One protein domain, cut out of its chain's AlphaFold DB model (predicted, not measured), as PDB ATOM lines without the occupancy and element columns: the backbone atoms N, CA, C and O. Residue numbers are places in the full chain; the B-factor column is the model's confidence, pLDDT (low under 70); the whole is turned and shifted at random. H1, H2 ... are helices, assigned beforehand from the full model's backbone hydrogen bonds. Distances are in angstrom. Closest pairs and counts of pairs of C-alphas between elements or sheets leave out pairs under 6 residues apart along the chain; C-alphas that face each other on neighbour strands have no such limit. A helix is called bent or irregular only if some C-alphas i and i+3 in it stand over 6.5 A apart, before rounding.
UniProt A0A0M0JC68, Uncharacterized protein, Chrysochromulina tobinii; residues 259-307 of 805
ATOM      1  N   ALA A 259     189.615 140.281 198.049       92.06
ATOM      2  CA  ALA A 259     189.724 139.976 199.481       92.06
ATOM      3  C   ALA A 259     190.929 139.073 199.810       92.06
ATOM      4  O   ALA A 259     191.589 139.275 200.825       92.06
ATOM      5  N   LYS A 260     191.248 138.111 198.929       92.44
ATOM      6  CA  LYS A 260     192.404 137.211 199.071       92.44
ATOM      7  C   LYS A 260     193.731 137.968 199.080       92.44
ATOM      8  O   LYS A 260     194.572 137.701 199.934       92.44
ATOM      9  N   ASP A 261     193.891 138.924 198.172       91.44
ATOM     10  CA  ASP A 261     195.119 139.711 198.041       91.44
ATOM     11  C   ASP A 261     195.286 140.666 199.226       91.44
ATOM     12  O   ASP A 261     196.394 140.884 199.708       91.44
ATOM     13  N   LEU A 262     194.171 141.221 199.711       92.38
ATOM     14  CA  LEU A 262     194.157 142.161 200.827       92.38
ATOM     15  C   LEU A 262     194.347 141.491 202.182       92.38
ATOM     16  O   LEU A 262     194.994 142.068 203.051       92.38
ATOM     17  N   TYR A 263     193.797 140.293 202.368       92.31
ATOM     18  CA  TYR A 263     194.003 139.510 203.581       92.31
ATOM     19  C   TYR A 263     195.404 138.888 203.612       92.31
ATOM     20  O   TYR A 263     196.047 138.885 204.662       92.31
ATOM     21  N   ALA A 264     195.882 138.391 202.462       89.25
ATOM     22  CA  ALA A 264     197.206 137.793 202.277       89.25
ATOM     23  C   ALA A 264     197.566 136.784 203.384       89.25
ATOM     24  O   ALA A 264     198.580 136.932 204.063       89.25
ATOM     25  N   GLU A 265     196.689 135.799 203.610       84.50
ATOM     26  CA  GLU A 265     196.859 134.760 204.643       84.50
ATOM     27  C   GLU A 265     197.094 135.336 206.058       84.50
ATOM     28  O   GLU A 265     197.857 134.801 206.860       84.50
ATOM     29  N   GLY A 266     196.447 136.464 206.367       83.88
ATOM     30  CA  GLY A 266     196.542 137.152 207.657       83.88
ATOM     31  C   GLY A 266     197.736 138.099 207.786       83.88
ATOM     32  O   GLY A 266     197.888 138.744 208.818       83.88
ATOM     33  N   GLN A 267     198.572 138.218 206.752       84.81
ATOM     34  CA  GLN A 267     199.720 139.129 206.741       84.81
ATOM     35  C   GLN A 267     199.380 140.519 206.186       84.81
ATOM     36  O   GLN A 267     200.236 141.405 206.243       84.81
ATOM     37  N   GLY A 268     198.176 140.705 205.635       90.00
ATOM     38  CA  GLY A 268     197.652 141.950 205.071       90.00
ATOM     39  C   GLY A 268     196.769 142.737 206.050       90.00
ATOM     40  O   GLY A 268     197.187 143.039 207.165       90.00
ATOM     41  N   PHE A 269     195.572 143.131 205.621       92.44
ATOM     42  CA  PHE A 269     194.581 143.779 206.487       92.44
ATOM     43  C   PHE A 269     193.867 142.762 207.376       92.44
ATOM     44  O   PHE A 269     193.643 141.612 206.981       92.44
ATOM     45  N   ALA A 270     193.454 143.199 208.564       91.50
ATOM     46  CA  ALA A 270     192.639 142.378 209.437       91.50
ATOM     47  C   ALA A 270     191.252 142.139 208.819       91.50
ATOM     48  O   ALA A 270     190.678 142.983 208.129       91.50
ATOM     49  N   ALA A 271     190.668 140.980 209.115       91.50
ATOM     50  CA  ALA A 271     189.362 140.588 208.592       91.50
ATOM     51  C   ALA A 271     188.240 141.589 208.933       91.50
ATOM     52  O   ALA A 271     187.341 141.805 208.119       91.50
ATOM     53  N   ILE A 272     188.321 142.227 210.108       91.75
ATOM     54  CA  ILE A 272     187.375 143.258 210.557       91.75
ATOM     55  C   ILE A 272     187.496 144.558 209.750       91.75
ATOM     56  O   ILE A 272     186.489 145.191 209.451       91.75
ATOM     57  N   GLU A 273     188.704 144.928 209.321       91.06
ATOM     58  CA  GLU A 273     188.915 146.086 208.446       91.06
ATOM     59  C   GLU A 273     188.346 145.811 207.055       91.06
ATOM     60  O   GLU A 273     187.669 146.658 206.474       91.06
ATOM     61  N   LEU A 274     188.558 144.593 206.543       92.75
ATOM     62  CA  LEU A 274     188.002 144.161 205.262       92.75
ATOM     63  C   LEU A 274     186.468 144.100 205.295       92.75
ATOM     64  O   LEU A 274     185.818 144.496 204.326       92.75
ATOM     65  N   LYS A 275     185.877 143.707 206.430       92.44
ATOM     66  CA  LYS A 275     184.434 143.854 206.665       92.44
ATOM     67  C   LYS A 275     184.005 145.321 206.620       92.44
ATOM     68  O   LYS A 275     183.037 145.648 205.943       92.44
ATOM     69  N   GLY A 276     184.733 146.201 207.312       90.38
ATOM     70  CA  GLY A 276     184.433 147.634 207.387       90.38
ATOM     71  C   GLY A 276     184.401 148.331 206.024       90.38
ATOM     72  O   GLY A 276     183.605 149.241 205.824       90.38
ATOM     73  N   VAL A 277     185.197 147.858 205.060       92.25
ATOM     74  CA  VAL A 277     185.173 148.346 203.666       92.25
ATOM     75  C   VAL A 277     184.184 147.584 202.773       92.25
ATOM     76  O   VAL A 277     184.156 147.782 201.560       92.25
ATOM     77  N   GLY A 278     183.360 146.699 203.340       91.38
ATOM     78  CA  GLY A 278     182.245 146.022 202.676       91.38
ATOM     79  C   GLY A 278     182.617 144.764 201.891       91.38
ATOM     80  O   GLY A 278     182.035 144.529 200.831       91.38
ATOM     81  N   PHE A 279     183.630 143.997 202.306       94.25
ATOM     82  CA  PHE A 279     183.751 142.610 201.840       94.25
ATOM     83  C   PHE A 279     182.731 141.729 202.565       94.25
ATOM     84  O   PHE A 279     182.515 141.874 203.761       94.25
ATOM     85  N   THR A 280     182.094 140.824 201.828       93.75
ATOM     86  CA  THR A 280     181.100 139.885 202.377       93.75
ATOM     87  C   THR A 280     181.775 138.659 202.986       93.75
ATOM     88  O   THR A 280     182.857 138.259 202.537       93.75
ATOM     89  N   ALA A 281     181.103 137.970 203.914       94.06
ATOM     90  CA  ALA A 281     181.591 136.695 204.451       94.06
ATOM     91  C   ALA A 281     181.941 135.671 203.348       94.06
ATOM     92  O   ALA A 281     182.921 134.937 203.466       94.06
ATOM     93  N   LYS A 282     181.205 135.663 202.222       93.81
ATOM     94  CA  LYS A 282     181.488 134.800 201.059       93.81
ATOM     95  C   LYS A 282     182.835 135.124 200.413       93.81
ATOM     96  O   LYS A 282     183.618 134.217 200.137       93.81
ATOM     97  N   GLN A 283     183.118 136.405 200.189       93.62
ATOM     98  CA  GLN A 283     184.401 136.846 199.633       93.62
ATOM     99  C   GLN A 283     185.549 136.551 200.603       93.62
ATOM    100  O   GLN A 283     186.608 136.076 200.191       93.62
ATOM    101  N   MET A 284     185.326 136.743 201.900       94.62
ATOM    102  CA  MET A 284     186.319 136.421 202.921       94.62
ATOM    103  C   MET A 284     186.566 134.910 203.039       94.62
ATOM    104  O   MET A 284     187.708 134.471 203.143       94.62
ATOM    105  N   ARG A 285     185.533 134.076 202.902       93.94
ATOM    106  CA  ARG A 285     185.697 132.620 202.811       93.94
ATOM    107  C   ARG A 285     186.560 132.229 201.609       93.94
ATOM    108  O   ARG A 285     187.453 131.399 201.746       93.94
ATOM    109  N   THR A 286     186.350 132.843 200.439       91.25
ATOM    110  CA  THR A 286     187.216 132.602 199.264       91.25
ATOM    111  C   THR A 286     188.651 133.101 199.455       91.25
ATOM    112  O   THR A 286     189.566 132.587 198.815       91.25
ATOM    113  N   ALA A 287     188.861 134.057 200.366       90.44
ATOM    114  CA  ALA A 287     190.179 134.510 200.799       90.44
ATOM    115  C   ALA A 287     190.869 133.544 201.785       90.44
ATOM    116  O   ALA A 287     192.016 133.785 202.155       90.44
ATOM    117  N   GLY A 288     190.205 132.451 202.178       90.56
ATOM    118  CA  GLY A 288     190.757 131.402 203.038       90.56
ATOM    119  C   GLY A 288     190.360 131.504 204.510       90.56
ATOM    120  O   GLY A 288     190.852 130.714 205.311       90.56
ATOM    121  N   LEU A 289     189.476 132.438 204.884       94.19
ATOM    122  CA  LEU A 289     189.051 132.579 206.275       94.19
ATOM    123  C   LEU A 289     188.075 131.472 206.684       94.19
ATOM    124  O   LEU A 289     187.159 131.108 205.939       94.19
ATOM    125  N   ASN A 290     188.259 130.971 207.903       92.88
ATOM    126  CA  ASN A 290     187.349 130.021 208.537       92.88
ATOM    127  C   ASN A 290     186.275 130.737 209.381       92.88
ATOM    128  O   ASN A 290     186.326 131.950 209.580       92.88
ATOM    129  N   VAL A 291     185.294 129.979 209.880       94.56
ATOM    130  CA  VAL A 291     184.168 130.529 210.653       94.56
ATOM    131  C   VAL A 291     184.641 131.292 211.891       94.56
ATOM    132  O   VAL A 291     184.208 132.419 212.087       94.56
ATOM    133  N   ASP A 292     185.557 130.733 212.688       92.75
ATOM    134  CA  ASP A 292     186.061 131.370 213.918       92.75
ATOM    135  C   ASP A 292     186.686 132.748 213.641       92.75
ATOM    136  O   ASP A 292     186.407 133.727 214.334       92.75
ATOM    137  N   GLN A 293     187.472 132.861 212.569       92.81
ATOM    138  CA  GLN A 293     188.057 134.133 212.149       92.81
ATOM    139  C   GLN A 293     186.996 135.145 211.706       92.81
ATOM    140  O   GLN A 293     187.134 136.336 211.987       92.81
ATOM    141  N   LEU A 294     185.938 134.694 211.029       94.19
ATOM    142  CA  LEU A 294     184.850 135.567 210.587       94.19
ATOM    143  C   LEU A 294     183.949 136.003 211.748       94.19
ATOM    144  O   LEU A 294     183.571 137.169 211.808       94.19
ATOM    145  N   VAL A 295     183.683 135.119 212.711       93.88
ATOM    146  CA  VAL A 295     182.969 135.456 213.952       93.88
ATOM    147  C   VAL A 295     183.767 136.475 214.768       93.88
ATOM    148  O   VAL A 295     183.216 137.489 215.190       93.88
ATOM    149  N   LYS A 296     185.089 136.293 214.911       91.81
ATOM    150  CA  LYS A 296     185.977 137.291 215.546       91.81
ATOM    151  C   LYS A 296     186.001 138.624 214.796       91.81
ATOM    152  O   LYS A 296     186.125 139.676 215.416       91.81
ATOM    153  N   ALA A 297     185.842 138.589 213.474       92.62
ATOM    154  CA  ALA A 297     185.652 139.772 212.635       92.62
ATOM    155  C   ALA A 297     184.211 140.320 212.656       92.62
ATOM    156  O   ALA A 297     183.891 141.236 211.898       92.62
ATOM    157  N   GLN A 298     183.362 139.786 213.538       93.50
ATOM    158  CA  GLN A 298     181.982 140.188 213.785       93.50
ATOM    159  C   GLN A 298     181.038 139.978 212.596       93.50
ATOM    160  O   GLN A 298     180.030 140.676 212.501       93.50
ATOM    161  N   TYR A 299     181.332 139.076 211.654       94.06
ATOM    162  CA  TYR A 299     180.339 138.702 210.640       94.06
ATOM    163  C   TYR A 299     179.153 137.993 211.314       94.06
ATOM    164  O   TYR A 299     179.385 137.062 212.090       94.06
ATOM    165  N   PRO A 300     177.909 138.433 211.060       92.94
ATOM    166  CA  PRO A 300     176.729 137.838 211.675       92.94
ATOM    167  C   PRO A 300     176.424 136.454 211.081       92.94
ATOM    168  O   PRO A 300     176.902 136.099 210.001       92.94
ATOM    169  N   LEU A 301     175.646 135.653 211.812       93.44
ATOM    170  CA  LEU A 301     175.364 134.258 211.464       93.44
ATOM    171  C   LEU A 301     174.681 134.107 210.092       93.44
ATOM    172  O   LEU A 301     175.071 133.235 209.319       93.44
ATOM    173  N   ASP A 302     173.735 134.979 209.751       93.56
ATOM    174  CA  ASP A 302     173.041 134.992 208.458       93.56
ATOM    175  C   ASP A 302     174.012 135.151 207.276       93.56
ATOM    176  O   ASP A 302     173.919 134.423 206.284       93.56
ATOM    177  N   GLU A 303     175.017 136.025 207.402       93.94
ATOM    178  CA  GLU A 303     176.073 136.176 206.397       93.94
ATOM    179  C   GLU A 303     176.971 134.937 206.297       93.94
ATOM    180  O   GLU A 303     177.382 134.557 205.196       93.94
ATOM    181  N   LEU A 304     177.288 134.287 207.421       94.69
ATOM    182  CA  LEU A 304     178.073 133.048 207.426       94.69
ATOM    183  C   LEU A 304     177.309 131.911 206.726       94.69
ATOM    184  O   LEU A 304     177.882 131.163 205.927       94.69
ATOM    185  N   ILE A 305     176.002 131.817 206.958       93.69
ATOM    186  CA  ILE A 305     175.129 130.845 206.291       93.69
ATOM    187  C   ILE A 305     175.033 131.160 204.793       93.69
ATOM    188  O   ILE A 305     175.254 130.273 203.968       93.69
ATOM    189  N   ALA A 306     174.823 132.425 204.413       92.31
ATOM    190  CA  ALA A 306     174.809 132.859 203.012       92.31
ATOM    191  C   ALA A 306     176.167 132.654 202.306       92.31
ATOM    192  O   ALA A 306     176.229 132.414 201.095       92.31
ATOM    193  N   ALA A 307     177.273 132.690 203.057       93.00
ATOM    194  CA  ALA A 307     178.604 132.314 202.584       93.00
ATOM    195  C   ALA A 307     178.769 130.795 202.380       93.00
ATOM    196  O   ALA A 307     179.785 130.358 201.826       93.00
TER     197      ALA A 307
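This is residues 259 to 307 of the 805 residues of an uncharacterized protein of Chrysochromulina tobinii (UniProt A0A0M0JC68). Five short helices joined by tight links form a small body in which H2, H3 and H4 make a triangle in the middle, with H1 at one end of the long axis and H5 at the other. H1 packs on H2 and H3, while H5 packs on H3, and the helices mostly cross rather than run side by side. The printed part has 49 residues, 32 of them in the named helices H1, H2, H3, H4 and H5 in this order along the chain; the class is all helix, with no named strand. The whole is compact, with a radius of gyration of the C-alphas of 9.3 A, and its spans of 26 by 17 by 17 A make it only just elongated.

H1, the longest helix by residues, covers residues 259 to 266, from C-alpha 259 at (189.724, 139.976, 199.481) over 11.0 A to C-alpha 266. It is irregular: C-alphas 262 and 265 are 8.8 A apart. H2 covers residues 271 to 276 and is 8.7 A long. H3, residues 281 to 286, begins with C-alpha 281 at (181.591, 136.695, 204.451) and is also 8.7 A long. H4, residues 291 to 296, measures 8.5 A. H5, residues 301 to 306, measures 8.6 A and ends with C-alpha 306 at (174.809, 132.859, 203.012).

H1 and H2 touch and form a helical hairpin, running opposite ways at a shallow tilt of 35.0 degrees, only just short of steep; their closest C-alphas, those of Tyr 263 and Ala 271, are 6.9 A apart. H1 also touches H3, about perpendicular at 76 degrees, with the C-alphas of Ala 259 and Met 284 closest at 6.0 A. H2 and H4 only just touch, with 3 pairs of C-alphas within 8 A, the closest being Ala 271 and Leu 294 at 7.0 A. H3 is close to H4 but not clearly touching, with the C-alphas of Ala 281 and Leu 294 closest at 7.0 A. H3 touches H5 at a steep tilt of 53 degrees, the same way, and the closest C-alphas, those of Ala 281 and Glu 303, are 5.9 A apart. H5 is apart from H1 and from H2. In H2, H3, H4 and H5 every O i to N i+4 pair is within hydrogen-bond range; in H1 it is 2 of 4.

The two C-alphas farthest apart, those of Gln 267 and Asp 302, are 27.1 A from each other. The printed part has no cut, and the four links between successive helices are tight, with 4 residues in each. The mean pLDDT of the printed part is 92.2, and no printed residue is under 70.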